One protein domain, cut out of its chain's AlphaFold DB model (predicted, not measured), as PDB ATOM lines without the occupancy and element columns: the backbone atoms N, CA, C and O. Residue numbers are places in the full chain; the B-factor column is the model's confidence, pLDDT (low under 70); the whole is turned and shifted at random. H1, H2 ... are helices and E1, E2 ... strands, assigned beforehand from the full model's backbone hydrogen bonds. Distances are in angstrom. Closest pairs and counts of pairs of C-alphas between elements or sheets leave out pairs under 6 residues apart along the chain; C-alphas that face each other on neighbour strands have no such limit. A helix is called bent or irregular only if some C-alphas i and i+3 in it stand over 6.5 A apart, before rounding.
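AT A GLANCE: This is residues 43 to 186 of the 618 residues of an uncharacterized protein of Halobacteriovoraceae bacterium (UniProt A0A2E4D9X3). Look for one long, twisted sheet of four strands, with the long bent helix H1 laid over the E1 and E2 side of one face and the short helices H4, H5 and H6 over the same face. At one end of the sheet, between E3 and E4 along the chain, H2 and H3 make a small helical head. The printed part has 144 residues, with six named helices and four named strands in the order H1 E1 E2 E3 H2 H3 E4 H4 H5 H6; the sheet's order is E1 - E2 - E3 - E4, all antiparallel. The class is mixed, helices and strands, and the whole is loose, with a radius of gyration of the C-alphas of 18.8 A, and elongated, spanning 59 by 36 by 28 A.

HOW THE PARTS SIT: Start at H1, residues 45 to 75, assigned as one helix by its hydrogen bonds but bent: C-alphas 56 and 59 are 7.0 A apart, and its arms H1a, residues 45 to 56, and H1b, residues 59 to 75, stand at a steep tilt of 40 degrees. Next find E1, residues 86 to 92, E2, residues 96 to 106, and E3, residues 113 to 124, a meander, each strand the antiparallel neighbour of the one before; E1 and E2 form a hairpin, as do E2 and E3. N 88 and O 100 are 2.9 A apart, and N 99 and O 120 2.9 A, within hydrogen-bond range. H1a is on the sheet at a height of 9.8 A; its closest C-alpha pair with E2 is Val 50 and Val 98, 7.5 A. H1b, at 6.0 A, lies over E1 and runs along the strands, at 24 degrees to E1 on the local plane; their closest C-alphas are those of Ile 65 and Val 86, 6.5 A. H2, residues 125 to 134, only grazes the sheet with residues 125 to 130 and touches H3, residues 142 to 146, the closest C-alphas being those of Gly 126 and Leu 145, 6.2 A; H3 is not on the sheet. E4, residues 152 to 163, is the edge strand beside E3, with N 117 and O 159 2.8 A apart. H4, residues 166 to 171, is on the sheet at a height of 7.7 A, making two layers with H1a and H1b on one face. H4 and H1b only just touch, with 3 pairs of C-alphas within 8 A, made by residues 66 to 70 of H1b alone; the closest are Thr 66 and Leu 170, 6.7 A. On the same face, H5, residues 174 to 178, lies only just over E3, with 3 of its C-alphas there, and H6, residues 180 to 184, only just over E4, also with 3. Every O i to N i+4 pair is within hydrogen-bond range in H1a, H1b, H2, H3, H4 and H5; H6 has 0 of 1, but 2 of 2 O i to N i+3 pairs.

IN THESE COORDINATES: Find C-alpha 45 at (58.729, 139.977, 156.898), where H1a begins its 16.7 A; H1b runs 24.4 A to C-alpha 75 at (100.009, 153.348, 164.568). E1 measures 20.4 A, E2 33.2 A, E3 35.0 A, H2 14.0 A and E4 34.3 A. H6 ends at C-alpha 184, (59.804, 156.865, 159.818).

THE WHOLE: The two C-alphas farthest apart are those of Ser 77 and Glu 139, 60.8 A. The printed part has no cut, and no link is long. Look for pLDDT under 70 at residues 43 to 45 and residue 108; the mean of the printed part is 85.6.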
ATOM      1  N   MET A  43      55.129 144.539 161.404       53.16
ATOM      2  CA  MET A  43      56.363 144.666 160.627       53.16
ATOM      3  C   MET A  43      56.354 143.740 159.407       53.16
ATOM      4  O   MET A  43      55.938 142.587 159.491       53.16
ATOM      5  N   SER A  44      56.814 144.248 158.260       66.44
ATOM      6  CA  SER A  44      56.974 143.446 157.041       66.44
ATOM      7  C   SER A  44      58.009 142.328 157.262       66.44
ATOM      8  O   SER A  44      59.097 142.644 157.749       66.44
ATOM      9  N   PRO A  45      57.759 141.079 156.815       69.00
ATOM     10  CA  PRO A  45      58.729 139.977 156.898       69.00
ATOM     11  C   PRO A  45      60.105 140.299 156.292       69.00
ATOM     12  O   PRO A  45      61.124 139.735 156.681       69.00
ATOM     13  N   VAL A  46      60.160 141.227 155.327       71.06
ATOM     14  CA  VAL A  46      61.422 141.699 154.734       71.06
ATOM     15  C   VAL A  46      62.239 142.514 155.739       71.06
ATOM     16  O   VAL A  46      63.451 142.345 155.809       71.06
ATOM     17  N   LEU A  47      61.593 143.387 156.517       70.69
ATOM     18  CA  LEU A  47      62.274 144.217 157.514       70.69
ATOM     19  C   LEU A  47      62.784 143.380 158.688       70.69
ATOM     20  O   LEU A  47      63.878 143.647 159.172       70.69
ATOM     21  N   GLU A  48      62.043 142.347 159.086       76.56
ATOM     22  CA  GLU A  48      62.470 141.396 160.117       76.56
ATOM     23  C   GLU A  48      63.752 140.662 159.698       76.56
ATOM     24  O   GLU A  48      64.761 140.733 160.395       76.56
ATOM     25  N   LYS A  49      63.788 140.106 158.478       79.81
ATOM     26  CA  LYS A  49      65.004 139.488 157.918       79.81
ATOM     27  C   LYS A  49      66.197 140.444 157.851       79.81
ATOM     28  O   LYS A  49      67.336 140.030 158.079       79.81
ATOM     29  N   VAL A  50      65.962 141.708 157.482       81.00
ATOM     30  CA  VAL A  50      67.015 142.737 157.500       81.00
ATOM     31  C   VAL A  50      67.516 142.922 158.921       81.00
ATOM     32  O   VAL A  50      68.722 142.867 159.143       81.00
ATOM     33  N   TRP A  51      66.604 143.102 159.871       83.06
ATOM     34  CA  TRP A  51      66.934 143.370 161.260       83.06
ATOM     35  C   TRP A  51      67.742 142.243 161.906       83.06
ATOM     36  O   TRP A  51      68.785 142.518 162.499       83.06
ATOM     37  N   ASP A  52      67.344 140.989 161.708       84.62
ATOM     38  CA  ASP A  52      68.080 139.831 162.222       84.62
ATOM     39  C   ASP A  52      69.515 139.803 161.681       84.62
ATOM     40  O   ASP A  52      70.485 139.682 162.432       84.62
ATOM     41  N   LYS A  53      69.687 140.045 160.373       85.44
ATOM     42  CA  LYS A  53      71.013 140.108 159.743       85.44
ATOM     43  C   LYS A  53      71.873 141.248 160.302       85.44
ATOM     44  O   LYS A  53      73.083 141.070 160.485       85.44
ATOM     45  N   LEU A  54      71.274 142.414 160.553       86.25
ATOM     46  CA  LEU A  54      71.959 143.567 161.146       86.25
ATOM     47  C   LEU A  54      72.419 143.279 162.573       86.25
ATOM     48  O   LEU A  54      73.567 143.571 162.916       86.25
ATOM     49  N   LYS A  55      71.539 142.685 163.379       84.25
ATOM     50  CA  LYS A  55      71.804 142.355 164.777       84.25
ATOM     51  C   LYS A  55      72.896 141.294 164.907       84.25
ATOM     52  O   LYS A  55      73.819 141.462 165.703       84.25
ATOM     53  N   ASP A  56      72.832 140.244 164.094       83.88
ATOM     54  CA  ASP A  56      73.729 139.094 164.224       83.88
ATOM     55  C   ASP A  56      75.124 139.347 163.644       83.88
ATOM     56  O   ASP A  56      76.130 138.889 164.200       83.88
ATOM     57  N   GLN A  57      75.195 140.057 162.513       86.44
ATOM     58  CA  GLN A  57      76.431 140.235 161.745       86.44
ATOM     59  C   GLN A  57      76.845 141.699 161.607       86.44
ATOM     60  O   GLN A  57      78.029 142.001 161.758       86.44
ATOM     61  N   GLY A  58      75.898 142.602 161.344       85.69
ATOM     62  CA  GLY A  58      76.177 144.017 161.078       85.69
ATOM     63  C   GLY A  58      76.926 144.699 162.223       85.69
ATOM     64  O   GLY A  58      78.013 145.224 162.005       85.69
ATOM     65  N   ILE A  59      76.405 144.615 163.452       87.44
ATOM     66  CA  ILE A  59      77.021 145.249 164.637       87.44
ATOM     67  C   ILE A  59      78.455 144.753 164.859       87.44
ATOM     68  O   ILE A  59      79.367 145.552 165.060       87.44
ATOM     69  N   LYS A  60      78.674 143.434 164.791       88.38
ATOM     70  CA  LYS A  60      80.002 142.838 165.007       88.38
ATOM     71  C   LYS A  60      81.013 143.316 163.966       88.38
ATOM     72  O   LYS A  60      82.147 143.615 164.318       88.38
ATOM     73  N   GLN A  61      80.599 143.394 162.701       89.06
ATOM     74  CA  GLN A  61      81.462 143.855 161.614       89.06
ATOM     75  C   GLN A  61      81.752 145.353 161.713       89.06
ATOM     76  O   GLN A  61      82.895 145.748 161.532       89.06
ATOM     77  N   LEU A  62      80.757 146.179 162.049       88.38
ATOM     78  CA  LEU A  62      80.957 147.618 162.231       88.38
ATOM     79  C   LEU A  62      81.910 147.912 163.392       88.38
ATOM     80  O   LEU A  62      82.858 148.662 163.207       88.38
ATOM     81  N   ASN A  63      81.723 147.258 164.543       89.06
ATOM     82  CA  ASN A  63      82.630 147.402 165.684       89.06
ATOM     83  C   ASN A  63      84.066 147.010 165.324       89.06
ATOM     84  O   ASN A  63      84.997 147.703 165.720       89.06
ATOM     85  N   ARG A  64      84.237 145.923 164.560       90.31
ATOM     86  CA  ARG A  64      85.551 145.497 164.074       90.31
ATOM     87  C   ARG A  64      86.170 146.544 163.147       90.31
ATOM     88  O   ARG A  64      87.257 147.007 163.434       90.31
ATOM     89  N   ILE A  65      85.459 146.972 162.103       88.62
ATOM     90  CA  ILE A  65      85.957 147.978 161.148       88.62
ATOM     91  C   ILE A  65      86.331 149.281 161.868       88.62
ATOM     92  O   ILE A  65      87.348 149.890 161.561       88.62
ATOM     93  N   THR A  66      85.518 149.717 162.831       90.06
ATOM     94  CA  THR A  66      85.813 150.909 163.630       90.06
ATOM     95  C   THR A  66      87.049 150.719 164.502       90.06
ATOM     96  O   THR A  66      87.853 151.643 164.584       90.06
ATOM     97  N   ALA A  67      87.223 149.554 165.132       89.62
ATOM     98  CA  ALA A  67      88.434 149.246 165.891       89.62
ATOM     99  C   ALA A  67      89.673 149.256 164.985       89.62
ATOM    100  O   ALA A  67      90.620 149.972 165.298       89.62
ATOM    101  N   ASP A  68      89.601 148.584 163.832       88.50
ATOM    102  CA  ASP A  68      90.675 148.523 162.836       88.50
ATOM    103  C   ASP A  68      91.068 149.941 162.357       88.50
ATOM    104  O   ASP A  68      92.248 150.259 162.245       88.50
ATOM    105  N   ILE A  69      90.093 150.838 162.129       88.50
ATOM    106  CA  ILE A  69      90.348 152.249 161.770       88.50
ATOM    107  C   ILE A  69      91.067 153.008 162.887       88.50
ATOM    108  O   ILE A  69      91.974 153.793 162.614       88.50
ATOM    109  N   ILE A  70      90.644 152.821 164.138       88.19
ATOM    110  CA  ILE A  70      91.221 153.535 165.281       88.19
ATOM    111  C   ILE A  70      92.656 153.077 165.526       88.19
ATOM    112  O   ILE A  70      93.527 153.922 165.706       88.19
ATOM    113  N   GLU A  71      92.885 151.765 165.523       88.25
ATOM    114  CA  GLU A  71      94.209 151.161 165.674       88.25
ATOM    115  C   GLU A  71      95.138 151.640 164.557       88.25
ATOM    116  O   GLU A  71      96.193 152.211 164.832       88.25
ATOM    117  N   PHE A  72      94.678 151.565 163.303       86.25
ATOM    118  CA  PHE A  72      95.425 152.079 162.161       86.25
ATOM    119  C   PHE A  72      95.793 153.558 162.319       86.25
ATOM    120  O   PHE A  72      96.942 153.928 162.108       86.25
ATOM    121  N   ASN A  73      94.855 154.416 162.728       86.25
ATOM    122  CA  ASN A  73      95.134 155.841 162.915       86.25
ATOM    123  C   ASN A  73      96.078 156.137 164.098       86.25
ATOM    124  O   ASN A  73      96.667 157.214 164.133       86.25
ATOM    125  N   GLN A  74      96.217 155.232 165.071       85.94
ATOM    126  CA  GLN A  74      97.168 155.384 166.176       85.94
ATOM    127  C   GLN A  74      98.585 154.955 165.783       85.94
ATOM    128  O   GLN A  74      99.552 155.592 166.196       85.94
ATOM    129  N   GLU A  75      98.712 153.890 164.992       84.56
ATOM    130  CA  GLU A  75     100.009 153.348 164.568       84.56
ATOM    131  C   GLU A  75     100.581 154.066 163.339       84.56
ATOM    132  O   GLU A  75     101.798 154.137 163.146       84.56
ATOM    133  N   PHE A  76      99.711 154.619 162.495       82.81
ATOM    134  CA  PHE A  76     100.101 155.291 161.267       82.81
ATOM    135  C   PHE A  76     100.529 156.739 161.532       82.81
ATOM    136  O   PHE A  76      99.770 157.541 162.067       82.81
ATOM    137  N   SER A  77     101.729 157.113 161.077       79.38
ATOM    138  CA  SER A  77     102.307 158.456 161.280       79.38
ATOM    139  C   SER A  77     101.448 159.622 160.767       79.38
ATOM    140  O   SER A  77     101.547 160.728 161.291       79.38
ATOM    141  N   LEU A  78     100.593 159.384 159.764       82.31
ATOM    142  CA  LEU A  78      99.638 160.364 159.228       82.31
ATOM    143  C   LEU A  78      98.195 160.073 159.672       82.31
ATOM    144  O   LEU A  78      97.244 160.599 159.093       82.31
ATOM    145  N   GLY A  79      98.017 159.213 160.674       75.12
ATOM    146  CA  GLY A  79      96.720 158.749 161.151       75.12
ATOM    147  C   GLY A  79      95.847 159.858 161.734       75.12
ATOM    148  O   GLY A  79      94.631 159.811 161.576       75.12
ATOM    149  N   GLU A  80      96.449 160.912 162.294       79.69
ATOM    150  CA  GLU A  80      95.726 162.107 162.760       79.69
ATOM    151  C   GLU A  80      95.043 162.888 161.620       79.69
ATOM    152  O   GLU A  80      94.023 163.539 161.840       79.69
ATOM    153  N   TYR A  81      95.554 162.771 160.388       81.12
ATOM    154  CA  TYR A  81      94.999 163.411 159.188       81.12
ATOM    155  C   TYR A  81      94.063 162.497 158.395       81.12
ATOM    156  O   TYR A  81      93.492 162.930 157.389       81.12
ATOM    157  N   ASN A  82      93.940 161.233 158.810       84.56
ATOM    158  CA  ASN A  82      93.191 160.221 158.094       84.56
ATOM    159  C   ASN A  82      91.776 160.055 158.661       84.56
ATOM    160  O   ASN A  82      91.582 159.584 159.781       84.56
ATOM    161  N   ALA A  83      90.777 160.367 157.841       80.31
ATOM    162  CA  ALA A  83      89.362 160.286 158.177       80.31
ATOM    163  C   ALA A  83      88.604 159.290 157.269       80.31
ATOM    164  O   ALA A  83      87.751 159.700 156.467       80.31
ATOM    165  N   PRO A  84      88.896 157.975 157.338       80.06
ATOM    166  CA  PRO A  84      88.220 156.968 156.529       80.06
ATOM    167  C   PRO A  84      86.747 156.796 156.928       80.06
ATOM    168  O   PRO A  84      86.298 157.176 158.011       80.06
ATOM    169  N   GLU A  85      85.984 156.191 156.021       83.31
ATOM    170  CA  GLU A  85      84.560 155.896 156.198       83.31
ATOM    171  C   GLU A  85      84.367 154.440 156.641       83.31
ATOM    172  O   GLU A  85      84.981 153.530 156.083       83.31
ATOM    173  N   VAL A  86      83.444 154.196 157.572       84.94
ATOM    174  CA  VAL A  86      83.027 152.838 157.953       84.94
ATOM    175  C   VAL A  86      82.008 152.354 156.929       84.94
ATOM    176  O   VAL A  86      80.998 153.020 156.713       84.94
ATOM    177  N   LYS A  87      82.236 151.200 156.293       86.06
ATOM    178  CA  LYS A  87      81.314 150.643 155.287       86.06
ATOM    179  C   LYS A  87      81.125 149.147 155.450       86.06
ATOM    180  O   LYS A  87      82.085 148.386 155.439       86.06
ATOM    181  N   TRP A  88      79.871 148.712 155.472       86.56
ATOM    182  CA  TRP A  88      79.495 147.304 155.476       86.56
ATOM    183  C   TRP A  88      78.403 147.032 154.443       86.56
ATOM    184  O   TRP A  88      77.518 147.851 154.206       86.56
ATOM    185  N   LYS A  89      78.454 145.867 153.796       87.44
ATOM    186  CA  LYS A  89      77.441 145.439 152.826       87.44
ATOM    187  C   LYS A  89      77.157 143.954 152.978       87.44
ATOM    188  O   LYS A  89      78.076 143.162 153.168       87.44
ATOM    189  N   SER A  90      75.898 143.573 152.819       87.44
ATOM    190  CA  SER A  90      75.452 142.183 152.855       87.44
ATOM    191  C   SER A  90      74.326 141.945 151.850       87.44
ATOM    192  O   SER A  90      73.628 142.869 151.430       87.44
ATOM    193  N   ARG A  91      74.147 140.685 151.454       85.31
ATOM    194  CA  ARG A  91      72.982 140.214 150.694       85.31
ATOM    195  C   ARG A  91      72.166 139.248 151.553       85.31
ATOM    196  O   ARG A  91      72.740 138.510 152.352       85.31
ATOM    197  N   ILE A  92      70.850 139.274 151.386       83.56
ATOM    198  CA  ILE A  92      69.877 138.383 152.027       83.56
ATOM    199  C   ILE A  92      69.074 137.737 150.893       83.56
ATOM    200  O   ILE A  92      68.536 138.439 150.040       83.56
ATOM    201  N   ASP A  93      69.074 136.407 150.837       75.81
ATOM    202  CA  ASP A  93      68.333 135.567 149.882       75.81
ATOM    203  C   ASP A  93      68.499 135.866 148.373       75.81
ATOM    204  O   ASP A  93      67.809 135.269 147.560       75.81
ATOM    205  N   SER A  94      69.490 136.674 147.973       77.06
ATOM    206  CA  SER A  94      69.802 137.146 146.604       77.06
ATOM    207  C   SER A  94      68.957 138.312 146.076       77.06
ATOM    208  O   SER A  94      69.500 139.130 145.327       77.06
ATOM    209  N   GLU A  95      67.699 138.467 146.499       83.12
ATOM    210  CA  GLU A  95      66.849 139.590 146.076       83.12
ATOM    211  C   GLU A  95      67.076 140.883 146.864       83.12
ATOM    212  O   GLU A  95      66.804 141.971 146.346       83.12
ATOM    213  N   LEU A  96      67.578 140.765 148.098       86.44
ATOM    214  CA  LEU A  96      67.673 141.857 149.055       86.44
ATOM    215  C   LEU A  96      69.137 142.205 149.336       86.44
ATOM    216  O   LEU A  96      69.947 141.365 149.731       86.44
ATOM    217  N   GLY A  97      69.488 143.466 149.125       88.12
ATOM    218  CA  GLY A  97      70.784 144.033 149.468       88.12
ATOM    219  C   GLY A  97      70.652 144.997 150.636       88.12
ATOM    220  O   GLY A  97      69.714 145.788 150.672       88.12
ATOM    221  N   VAL A  98      71.614 144.956 151.552       88.38
ATOM    222  CA  VAL A  98      71.753 145.940 152.626       88.38
ATOM    223  C   VAL A  98      73.150 146.534 152.541       88.38
ATOM    224  O   VAL A  98      74.136 145.794 152.478       88.38
ATOM    225  N   LYS A  99      73.250 147.861 152.524       89.06
ATOM    226  CA  LYS A  99      74.520 148.572 152.685       89.06
ATOM    227  C   LYS A  99      74.394 149.569 153.813       89.06
ATOM    228  O   LYS A  99      73.370 150.222 153.955       89.06
ATOM    229  N   ILE A 100      75.450 149.682 154.590       88.81
ATOM    230  CA  ILE A 100      75.539 150.578 155.722       88.81
ATOM    231  C   ILE A 100      76.846 151.343 155.602       88.81
ATOM    232  O   ILE A 100      77.880 150.763 155.262       88.81
ATOM    233  N   GLY A 101      76.791 152.640 155.866       88.88
ATOM    234  CA  GLY A 101      77.963 153.491 155.878       88.88
ATOM    235  C   GLY A 101      77.869 154.563 156.949       88.88
ATOM    236  O   GLY A 101      76.817 155.175 157.098       88.88
ATOM    237  N   ARG A 102      78.977 154.802 157.646       88.75
ATOM    238  CA  ARG A 102      79.179 155.984 158.481       88.75
ATOM    239  C   ARG A 102      80.343 156.787 157.933       88.75
ATOM    240  O   ARG A 102      81.412 156.246 157.644       88.75
ATOM    241  N   LYS A 103      80.123 158.086 157.813       88.06
ATOM    242  CA  LYS A 103      81.091 159.061 157.323       88.06
ATOM    243  C   LYS A 103      81.165 160.193 158.332       88.06
ATOM    244  O   LYS A 103      80.129 160.669 158.772       88.06
ATOM    245  N   VAL A 104      82.374 160.573 158.727       86.69
ATOM    246  CA  VAL A 104      82.602 161.616 159.730       86.69
ATOM    247  C   VAL A 104      83.463 162.682 159.074       86.69
ATOM    248  O   VAL A 104      84.553 162.379 158.591       86.69
ATOM    249  N   GLU A 105      82.944 163.900 158.985       85.19
ATOM    250  CA  GLU A 105      83.595 165.011 158.284       85.19
ATOM    251  C   GLU A 105      83.578 166.269 159.148       85.19
ATOM    252  O   GLU A 105      82.613 166.480 159.884       85.19
ATOM    253  N   PRO A 106      84.616 167.114 159.080       81.06
ATOM    254  CA  PRO A 106      84.585 168.392 159.774       81.06
ATOM    255  C   PRO A 106      83.498 169.278 159.158       81.06
ATOM    256  O   PRO A 106      83.291 169.270 157.939       81.06
ATOM    257  N   THR A 107      82.800 170.061 159.977       81.62
ATOM    258  CA  THR A 107      81.883 171.070 159.443       81.62
ATOM    259  C   THR A 107      82.675 172.265 158.891       81.62
ATOM    260  O   THR A 107      83.821 172.547 159.260       81.62
ATOM    261  N   LEU A 108      82.072 172.992 157.947       69.69
ATOM    262  CA  LEU A 108      82.697 174.201 157.403       69.69
ATOM    263  C   LEU A 108      82.637 175.371 158.398       69.69
ATOM    264  O   LEU A 108      83.570 176.175 158.420       69.69
ATOM    265  N   GLU A 109      81.578 175.428 159.213       70.75
ATOM    266  CA  GLU A 109      81.188 176.575 160.050       70.75
ATOM    267  C   GLU A 109      81.445 176.380 161.561       70.75
ATOM    268  O   GLU A 109      81.263 177.334 162.310       70.75
ATOM    269  N   SER A 110      81.854 175.193 162.034       76.81
ATOM    270  CA  SER A 110      82.082 174.929 163.468       76.81
ATOM    271  C   SER A 110      83.255 173.974 163.734       76.81
ATOM    272  O   SER A 110      83.824 173.398 162.808       76.81
ATOM    273  N   ASP A 111      83.609 173.805 165.012       79.12
ATOM    274  CA  ASP A 111      84.617 172.831 165.470       79.12
ATOM    275  C   ASP A 111      84.035 171.414 165.655       79.12
ATOM    276  O   ASP A 111      84.740 170.473 166.024       79.12
ATOM    277  N   HIS A 112      82.737 171.242 165.393       87.69
ATOM    278  CA  HIS A 112      82.079 169.944 165.458       87.69
ATOM    279  C   HIS A 112      82.335 169.115 164.197       87.69
ATOM    280  O   HIS A 112      82.621 169.614 163.106       87.69
ATOM    281  N   TRP A 113      82.152 167.810 164.342       88.50
ATOM    282  CA  TRP A 113      82.204 166.843 163.258       88.50
ATOM    283  C   TRP A 113      80.791 166.408 162.890       88.50
ATOM    284  O   TRP A 113      80.018 165.991 163.750       88.50
ATOM    285  N   LEU A 114      80.461 166.478 161.605       89.69
ATOM    286  CA  LEU A 114      79.229 165.938 161.053       89.69
ATOM    287  C   LEU A 114      79.380 164.427 160.868       89.69
ATOM    288  O   LEU A 114      80.212 163.960 160.088       89.69
ATOM    289  N   VAL A 115      78.541 163.666 161.556       91.69
ATOM    290  CA  VAL A 115      78.414 162.220 161.408       91.69
ATOM    291  C   VAL A 115      77.225 161.929 160.502       91.69
ATOM    292  O   VAL A 115      76.078 162.194 160.852       91.69
ATOM    293  N   GLN A 116      77.510 161.362 159.336       91.69
ATOM    294  CA  GLN A 116      76.526 160.970 158.336       91.69
ATOM    295  C   GLN A 116      76.362 159.455 158.339       91.69
ATOM    296  O   GLN A 116      77.185 158.714 157.788       91.69
ATOM    297  N   ASP A 117      75.266 159.002 158.931       92.25
ATOM    298  CA  ASP A 117      74.873 157.603 158.970       92.25
ATOM    299  C   ASP A 117      73.927 157.289 157.811       92.25
ATOM    300  O   ASP A 117      72.971 158.020 157.546       92.25
ATOM    301  N   ARG A 118      74.204 156.220 157.065       91.38
ATOM    302  CA  ARG A 118      73.462 155.836 155.858       91.38
ATOM    303  C   ARG A 118      73.159 154.343 155.868       91.38
ATOM    304  O   ARG A 118      74.069 153.524 155.976       91.38
ATOM    305  N   MET A 119      71.893 153.987 155.682       90.31
ATOM    306  CA  MET A 119      71.417 152.616 155.509       90.31
ATOM    307  C   MET A 119      70.628 152.501 154.202       90.31
ATOM    308  O   MET A 119      69.545 153.056 154.052       90.31
ATOM    309  N   GLU A 120      71.160 151.741 153.255       89.56
ATOM    310  CA  GLU A 120      70.551 151.468 151.956       89.56
ATOM    311  C   GLU A 120      69.956 150.055 151.946       89.56
ATOM    312  O   GLU A 120      70.664 149.068 152.163       89.56
ATOM    313  N   ILE A 121      68.667 149.953 151.631       88.81
ATOM    314  CA  ILE A 121      67.977 148.699 151.336       88.81
ATOM    315  C   ILE A 121      67.688 148.663 149.838       88.81
ATOM    316  O   ILE A 121      67.033 149.551 149.300       88.81
ATOM    317  N   THR A 122      68.147 147.618 149.157       88.31
ATOM    318  CA  THR A 122      67.892 147.401 147.729       88.31
ATOM    319  C   THR A 122      67.071 146.138 147.531       88.31
ATOM    320  O   THR A 122      67.461 145.081 148.014       88.31
ATOM    321  N   ILE A 123      65.996 146.224 146.752       89.12
ATOM    322  CA  ILE A 123      65.206 145.073 146.302       89.12
ATOM    323  C   ILE A 123      65.332 144.969 144.783       89.12
ATOM    324  O   ILE A 123      64.991 145.904 144.054       89.12
ATOM    325  N   SER A 124      65.818 143.830 144.291       88.25
ATOM    326  CA  SER A 124      65.861 143.547 142.855       88.25
ATOM    327  C   SER A 124      64.547 142.929 142.387       88.25
ATOM    328  O   SER A 124      64.192 141.833 142.819       88.25
ATOM    329  N   ALA A 125      63.854 143.602 141.462       88.25
ATOM    330  CA  ALA A 125      62.588 143.113 140.921       88.25
ATOM    331  C   ALA A 125      62.770 141.773 140.194       88.25
ATOM    332  O   ALA A 125      62.039 140.830 140.467       88.25
ATOM    333  N   GLY A 126      63.788 141.657 139.333       88.19
ATOM    334  CA  GLY A 126      64.085 140.407 138.628       88.19
ATOM    335  C   GLY A 126      64.350 139.222 139.566       88.19
ATOM    336  O   GLY A 126      63.797 138.149 139.352       88.19
ATOM    337  N   ALA A 127      65.139 139.409 140.629       89.50
ATOM    338  CA  ALA A 127      65.415 138.340 141.594       89.50
ATOM    339  C   ALA A 127      64.172 137.964 142.419       89.50
ATOM    340  O   ALA A 127      63.885 136.781 142.593       89.50
ATOM    341  N   LEU A 128      63.399 138.960 142.868       89.62
ATOM    342  CA  LEU A 128      62.160 138.734 143.611       89.62
ATOM    343  C   LEU A 128      61.127 137.980 142.762       89.62
ATOM    344  O   LEU A 128      60.584 136.976 143.209       89.62
ATOM    345  N   LEU A 129      60.889 138.426 141.526       90.38
ATOM    346  CA  LEU A 129      59.944 137.781 140.611       90.38
ATOM    347  C   LEU A 129      60.403 136.371 140.218       90.38
ATOM    348  O   LEU A 129      59.572 135.473 140.122       90.38
ATOM    349  N   ALA A 130      61.710 136.147 140.040       90.69
ATOM    350  CA  ALA A 130      62.248 134.807 139.807       90.69
ATOM    351  C   ALA A 130      61.922 133.872 140.980       90.69
ATOM    352  O   ALA A 130      61.384 132.790 140.769       90.69
ATOM    353  N   LYS A 131      62.158 134.329 142.214       89.94
ATOM    354  CA  LYS A 131      61.860 133.571 143.433       89.94
ATOM    355  C   LYS A 131      60.368 133.289 143.597       89.94
ATOM    356  O   LYS A 131      60.001 132.158 143.891       89.94
ATOM    357  N   MET A 132      59.510 134.287 143.368       90.00
ATOM    358  CA  MET A 132      58.052 134.110 143.416       90.00
ATOM    359  C   MET A 132      57.570 133.108 142.357       90.00
ATOM    360  O   MET A 132      56.703 132.285 142.639       90.00
ATOM    361  N   ARG A 133      58.146 133.137 141.146       92.81
ATOM    362  CA  ARG A 133      57.853 132.155 140.091       92.81
ATOM    363  C   ARG A 133      58.278 130.752 140.514       92.81
ATOM    364  O   ARG A 133      57.499 129.817 140.385       92.81
ATOM    365  N   ASP A 134      59.498 130.611 141.021       92.12
ATOM    366  CA  ASP A 134      60.059 129.317 141.419       92.12
ATOM    367  C   ASP A 134      59.315 128.722 142.633       92.12
ATOM    368  O   ASP A 134      59.245 127.506 142.781       92.12
ATOM    369  N   ALA A 135      58.688 129.572 143.455       89.75
ATOM    370  CA  ALA A 135      57.778 129.186 144.533       89.75
ATOM    371  C   ALA A 135      56.328 128.905 144.073       89.75
ATOM    372  O   ALA A 135      55.494 128.523 144.892       89.75
ATOM    373  N   GLY A 136      56.004 129.099 142.788       91.38
ATOM    374  CA  GLY A 136      54.649 128.922 142.251       91.38
ATOM    375  C   GLY A 136      53.648 130.006 142.682       91.38
ATOM    376  O   GLY A 136      52.437 129.790 142.633       91.38
ATOM    377  N   GLU A 137      54.122 131.170 143.130       90.94
ATOM    378  CA  GLU A 137      53.278 132.287 143.585       90.94
ATOM    379  C   GLU A 137      52.803 133.175 142.429       90.94
ATOM    380  O   GLU A 137      51.750 133.816 142.505       90.94
ATOM    381  N   ILE A 138      53.581 133.212 141.344       91.56
ATOM    382  CA  ILE A 138      53.246 133.940 140.121       91.56
ATOM    383  C   ILE A 138      53.512 133.115 138.871       91.56
ATOM    384  O   ILE A 138      54.432 132.300 138.815       91.56
ATOM    385  N   GLU A 139      52.760 133.435 137.829       91.25
ATOM    386  CA  GLU A 139      53.006 132.990 136.466       91.25
ATOM    387  C   GLU A 139      53.640 134.133 135.668       91.25
ATOM    388  O   GLU A 139      53.030 135.184 135.446       91.25
ATOM    389  N   ILE A 140      54.896 133.936 135.260       92.06
ATOM    390  CA  ILE A 140      55.669 134.871 134.438       92.06
ATOM    391  C   ILE A 140      56.603 134.088 133.509       92.06
ATOM    392  O   ILE A 140      57.300 133.163 133.939       92.06
ATOM    393  N   SER A 141      56.636 134.455 132.224       89.31
ATOM    394  CA  SER A 141      57.561 133.842 131.265       89.31
ATOM    395  C   SER A 141      59.008 134.275 131.526       89.31
ATOM    396  O   SER A 141      59.276 135.311 132.144       89.31
ATOM    397  N   LYS A 142      59.976 133.492 131.035       86.88
ATOM    398  CA  LYS A 142      61.404 133.835 131.152       86.88
ATOM    399  C   LYS A 142      61.730 135.129 130.402       86.88
ATOM    400  O   LYS A 142      62.564 135.902 130.858       86.88
ATOM    401  N   GLU A 143      61.062 135.373 129.282       81.00
ATOM    402  CA  GLU A 143      61.215 136.549 128.428       81.00
ATOM    403  C   GLU A 143      60.704 137.801 129.143       81.00
ATOM    404  O   GLU A 143      61.413 138.802 129.215       81.00
ATOM    405  N   THR A 144      59.523 137.722 129.760       81.44
ATOM    406  CA  THR A 144      58.954 138.840 130.519       81.44
ATOM    407  C   THR A 144      59.756 139.122 131.786       81.44
ATOM    408  O   THR A 144      59.957 140.280 132.140       81.44
ATOM    409  N   LEU A 145      60.308 138.092 132.434       83.06
ATOM    410  CA  LEU A 145      61.201 138.265 133.580       83.06
ATOM    411  C   LEU A 145      62.466 139.072 133.225       83.06
ATOM    412  O   LEU A 145      62.938 139.855 134.049       83.06
ATOM    413  N   LYS A 146      62.989 138.945 131.993       79.62
ATOM    414  CA  LYS A 146      64.135 139.745 131.523       79.62
ATOM    415  C   LYS A 146      63.820 141.240 131.435       79.62
ATOM    416  O   LYS A 146      64.737 142.032 131.610       79.62
ATOM    417  N   LEU A 147      62.557 141.640 131.250       76.19
ATOM    418  CA  LEU A 147      62.163 143.060 131.266       76.19
ATOM    419  C   LEU A 147      62.369 143.712 132.641       76.19
ATOM    420  O   LEU A 147      62.497 144.928 132.739       76.19
ATOM    421  N   PHE A 148      62.433 142.905 133.703       80.81
ATOM    422  CA  PHE A 148      62.715 143.357 135.065       80.81
ATOM    423  C   PHE A 148      64.196 143.210 135.444       80.81
ATOM    424  O   PHE A 148      64.580 143.500 136.584       80.81
ATOM    425  N   ALA A 149      65.053 142.775 134.512       76.75
ATOM    426  CA  ALA A 149      66.493 142.776 134.715       76.75
ATOM    427  C   ALA A 149      66.983 144.223 134.853       76.75
ATOM    428  O   ALA A 149      66.644 145.094 134.062       76.75
ATOM    429  N   GLY A 150      67.746 144.501 135.909       71.62
ATOM    430  CA  GLY A 150      68.198 145.863 136.212       71.62
ATOM    431  C   GLY A 150      67.157 146.749 136.906       71.62
ATOM    432  O   GLY A 150      67.550 147.770 137.467       71.62
ATOM    433  N   VAL A 151      65.883 146.335 136.978       79.31
ATOM    434  CA  VAL A 151      64.859 147.061 137.739       79.31
ATOM    435  C   VAL A 151      65.061 146.836 139.233       79.31
ATOM    436  O   VAL A 151      65.108 145.697 139.720       79.31
ATOM    437  N   LYS A 152      65.208 147.936 139.970       84.38
ATOM    438  CA  LYS A 152      65.464 147.912 141.410       84.38
ATOM    439  C   LYS A 152      64.671 148.999 142.107       84.38
ATOM    440  O   LYS A 152      64.544 150.116 141.609       84.38
ATOM    441  N   PHE A 153      64.190 148.650 143.289       86.44
ATOM    442  CA  PHE A 153      63.753 149.613 144.280       86.44
ATOM    443  C   PHE A 153      64.889 149.810 145.277       86.44
ATOM    444  O   PHE A 153      65.451 148.829 145.774       86.44
ATOM    445  N   ILE A 154      65.239 151.059 145.553       84.81
ATOM    446  CA  ILE A 154      66.249 151.407 146.548       84.81
ATOM    447  C   ILE A 154      65.592 152.345 147.546       84.81
ATOM    448  O   ILE A 154      64.991 153.344 147.156       84.81
ATOM    449  N   ARG A 155      65.732 152.030 148.827       88.81
ATOM    450  CA  ARG A 155      65.379 152.919 149.924       88.81
ATOM    451  C   ARG A 155      66.632 153.270 150.698       88.81
ATOM    452  O   ARG A 155      67.321 152.370 151.175       88.81
ATOM    453  N   LEU A 156      66.906 154.556 150.826       89.50
ATOM    454  CA  LEU A 156      68.014 155.073 151.610       89.50
ATOM    455  C   LEU A 156      67.460 155.776 152.843       89.50
ATOM    456  O   LEU A 156      66.642 156.684 152.729       89.50
ATOM    457  N   TYR A 157      67.919 155.347 154.007       93.06
ATOM    458  CA  TYR A 157      67.720 156.045 155.262       93.06
ATOM    459  C   TYR A 157      69.018 156.740 155.652       93.06
ATOM    460  O   TYR A 157      70.093 156.142 155.606       93.06
ATOM    461  N   SER A 158      68.898 157.996 156.039       93.56
ATOM    462  CA  SER A 158      69.993 158.885 156.383       93.56
ATOM    463  C   SER A 158      69.748 159.452 157.772       93.56
ATOM    464  O   SER A 158      68.613 159.806 158.086       93.56
ATOM    465  N   TYR A 159      70.793 159.530 158.586       95.06
ATOM    466  CA  TYR A 159      70.775 160.175 159.891       95.06
ATOM    467  C   TYR A 159      72.040 161.027 160.023       95.06
ATOM    468  O   TYR A 159      73.144 160.492 160.103       95.06
ATOM    469  N   ASP A 160      71.885 162.343 160.018       93.38
ATOM    470  CA  ASP A 160      72.968 163.309 160.183       93.38
ATOM    471  C   ASP A 160      72.914 163.886 161.603       93.38
ATOM    472  O   ASP A 160      71.855 164.321 162.049       93.38
ATOM    473  N   HIS A 161      74.040 163.839 162.317       93.69
ATOM    474  CA  HIS A 161      74.189 164.350 163.686       93.69
ATOM    475  C   HIS A 161      75.595 164.898 163.922       93.69
ATOM    476  O   HIS A 161      76.493 164.688 163.106       93.69
ATOM    477  N   PHE A 162      75.806 165.583 165.044       91.50
ATOM    478  CA  PHE A 162      77.103 166.161 165.390       91.50
ATOM    479  C   PHE A 162      77.850 165.344 166.449       91.50
ATOM    480  O   PHE A 162      77.252 164.665 167.283       91.50
ATOM    481  N   ALA A 163      79.178 165.421 166.411       92.62
ATOM    482  CA  ALA A 163      80.077 164.889 167.426       92.62
ATOM    483  C   ALA A 163      81.206 165.886 167.726       92.62
ATOM    484  O   ALA A 163      81.648 166.619 166.844       92.62
ATOM    485  N   ASP A 164      81.722 165.872 168.954       91.06
ATOM    486  CA  ASP A 164      82.780 166.806 169.384       91.06
ATOM    487  C   ASP A 164      84.165 166.474 168.814       91.06
ATOM    488  O   ASP A 164      85.087 167.278 168.873       91.06
ATOM    489  N   SER A 165      84.348 165.266 168.285       89.31
ATOM    490  CA  SER A 165      85.600 164.846 167.658       89.31
ATOM    491  C   SER A 165      85.356 163.753 166.626       89.31
ATOM    492  O   SER A 165      84.366 163.018 166.707       89.31
ATOM    493  N   TYR A 166      86.304 163.582 165.702       86.56
ATOM    494  CA  TYR A 166      86.296 162.477 164.743       86.56
ATOM    495  C   TYR A 166      86.159 161.110 165.437       86.56
ATOM    496  O   TYR A 166      85.332 160.285 165.046       86.56
ATOM    497  N   LEU A 167      86.918 160.888 166.519       88.38
ATOM    498  CA  LEU A 167      86.906 159.630 167.269       88.38
ATOM    499  C   LEU A 167      85.547 159.363 167.928       88.38
ATOM    500  O   LEU A 167      85.053 158.233 167.875       88.38
ATOM    501  N   ASN A 168      84.932 160.391 168.520       90.94
ATOM    502  CA  ASN A 168      83.589 160.281 169.092       90.94
ATOM    503  C   ASN A 168      82.553 160.010 167.999       90.94
ATOM    504  O   ASN A 168      81.688 159.157 168.183       90.94
ATOM    505  N   GLY A 169      82.677 160.670 166.844       90.00
ATOM    506  CA  GLY A 169      81.807 160.439 165.694       90.00
ATOM    507  C   GLY A 169      81.904 159.012 165.154       90.00
ATOM    508  O   GLY A 169      80.886 158.398 164.848       90.00
ATOM    509  N   LEU A 170      83.106 158.430 165.105       87.19
ATOM    510  CA  LEU A 170      83.294 157.031 164.711       87.19
ATOM    511  C   LEU A 170      82.672 156.049 165.707       87.19
ATOM    512  O   LEU A 170      82.010 155.096 165.288       87.19
ATOM    513  N   LYS A 171      82.888 156.277 167.009       85.44
ATOM    514  CA  LYS A 171      82.426 155.411 168.108       85.44
ATOM    515  C   LYS A 171      80.967 155.631 168.502       85.44
ATOM    516  O   LYS A 171      80.488 154.936 169.400       85.44
ATOM    517  N   SER A 172      80.276 156.591 167.887       79.19
ATOM    518  CA  SER A 172      78.907 156.928 168.265       79.19
ATOM    519  C   SER A 172      77.981 155.721 168.118       79.19
ATOM    520  O   SER A 172      78.253 154.758 167.397       79.19
ATOM    521  N   ASP A 173      76.869 155.748 168.834       78.31
ATOM    522  CA  ASP A 173      75.934 154.637 168.887       78.31
ATOM    523  C   ASP A 173      75.423 154.222 167.493       78.31
ATOM    524  O   ASP A 173      74.721 154.970 166.806       78.31
ATOM    525  N   PHE A 174      75.744 152.991 167.075       87.19
ATOM    526  CA  PHE A 174      75.307 152.440 165.791       87.19
ATOM    527  C   PHE A 174      73.792 152.233 165.695       87.19
ATOM    528  O   PHE A 174      73.302 151.918 164.612       87.19
ATOM    529  N   ARG A 175      73.007 152.427 166.762       84.19
ATOM    530  CA  ARG A 175      71.541 152.422 166.659       84.19
ATOM    531  C   ARG A 175      71.039 153.494 165.688       84.19
ATOM    532  O   ARG A 175      70.186 153.160 164.872       84.19
ATOM    533  N   LYS A 176      71.592 154.717 165.684       87.88
ATOM    534  CA  LYS A 176      71.203 155.774 164.719       87.88
ATOM    535  C   LYS A 176      71.431 155.327 163.264       87.88
ATOM    536  O   LYS A 176      70.593 155.568 162.397       87.88
ATOM    537  N   LEU A 177      72.492 154.554 163.031       86.81
ATOM    538  CA  LEU A 177      72.837 153.957 161.742       86.81
ATOM    539  C   LEU A 177      71.934 152.775 161.348       86.81
ATOM    540  O   LEU A 177      71.385 152.742 160.246       86.81
ATOM    541  N   LEU A 178      71.770 151.805 162.249       87.94
ATOM    542  CA  LEU A 178      71.116 150.516 161.989       87.94
ATOM    543  C   LEU A 178      69.588 150.555 162.117       87.94
ATOM    544  O   LEU A 178      68.906 149.705 161.549       87.94
ATOM    545  N   LEU A 179      69.052 151.515 162.873       86.06
ATOM    546  CA  LEU A 179      67.622 151.689 163.155       86.06
ATOM    547  C   LEU A 179      67.064 152.995 162.585       86.06
ATOM    548  O   LEU A 179      65.979 153.425 162.971       86.06
ATOM    549  N   SER A 180      67.761 153.611 161.632       87.62
ATOM    550  CA  SER A 180      67.322 154.846 160.967       87.62
ATOM    551  C   SER A 180      65.903 154.738 160.381       87.62
ATOM    552  O   SER A 180      65.122 155.687 160.449       87.62
ATOM    553  N   PHE A 181      65.499 153.556 159.904       88.19
ATOM    554  CA  PHE A 181      64.139 153.306 159.417       88.19
ATOM    555  C   PHE A 181      63.045 153.445 160.488       88.19
ATOM    556  O   PHE A 181      61.901 153.752 160.148       88.19
ATOM    557  N   ASN A 182      63.373 153.224 161.765       89.44
ATOM    558  CA  ASN A 182      62.404 153.238 162.859       89.44
ATOM    559  C   ASN A 182      61.826 154.639 163.093       89.44
ATOM    560  O   ASN A 182      60.673 154.762 163.504       89.44
ATOM    561  N   TYR A 183      62.580 155.692 162.775       92.12
ATOM    562  CA  TYR A 183      62.101 157.067 162.905       92.12
ATOM    563  C   TYR A 183      60.976 157.408 161.918       92.12
ATOM    564  O   TYR A 183      60.133 158.249 162.207       92.12
ATOM    565  N   PHE A 184      60.888 156.698 160.793       91.75
ATOM    566  CA  PHE A 184      59.804 156.865 159.818       91.75
ATOM    567  C   PHE A 184      58.589 155.972 160.114       91.75
ATOM    568  O   PHE A 184      57.628 155.948 159.340       91.75
ATOM    569  N   SER A 185      58.615 155.226 161.224       87.00
ATOM    570  CA  SER A 185      57.477 154.454 161.714       87.00
ATOM    571  C   SER A 185      56.612 155.314 162.636       87.00
ATOM    572  O   SER A 185      57.109 155.893 163.603       87.00
ATOM    573  N   LYS A 186      55.307 155.377 162.347       86.19
ATOM    574  CA  LYS A 186      54.320 156.162 163.112       86.19
ATOM    575  C   LYS A 186      54.808 157.611 163.300       86.19
ATOM    576  O   LYS A 186      55.054 158.297 162.308       86.19
TER     577      LYS A 186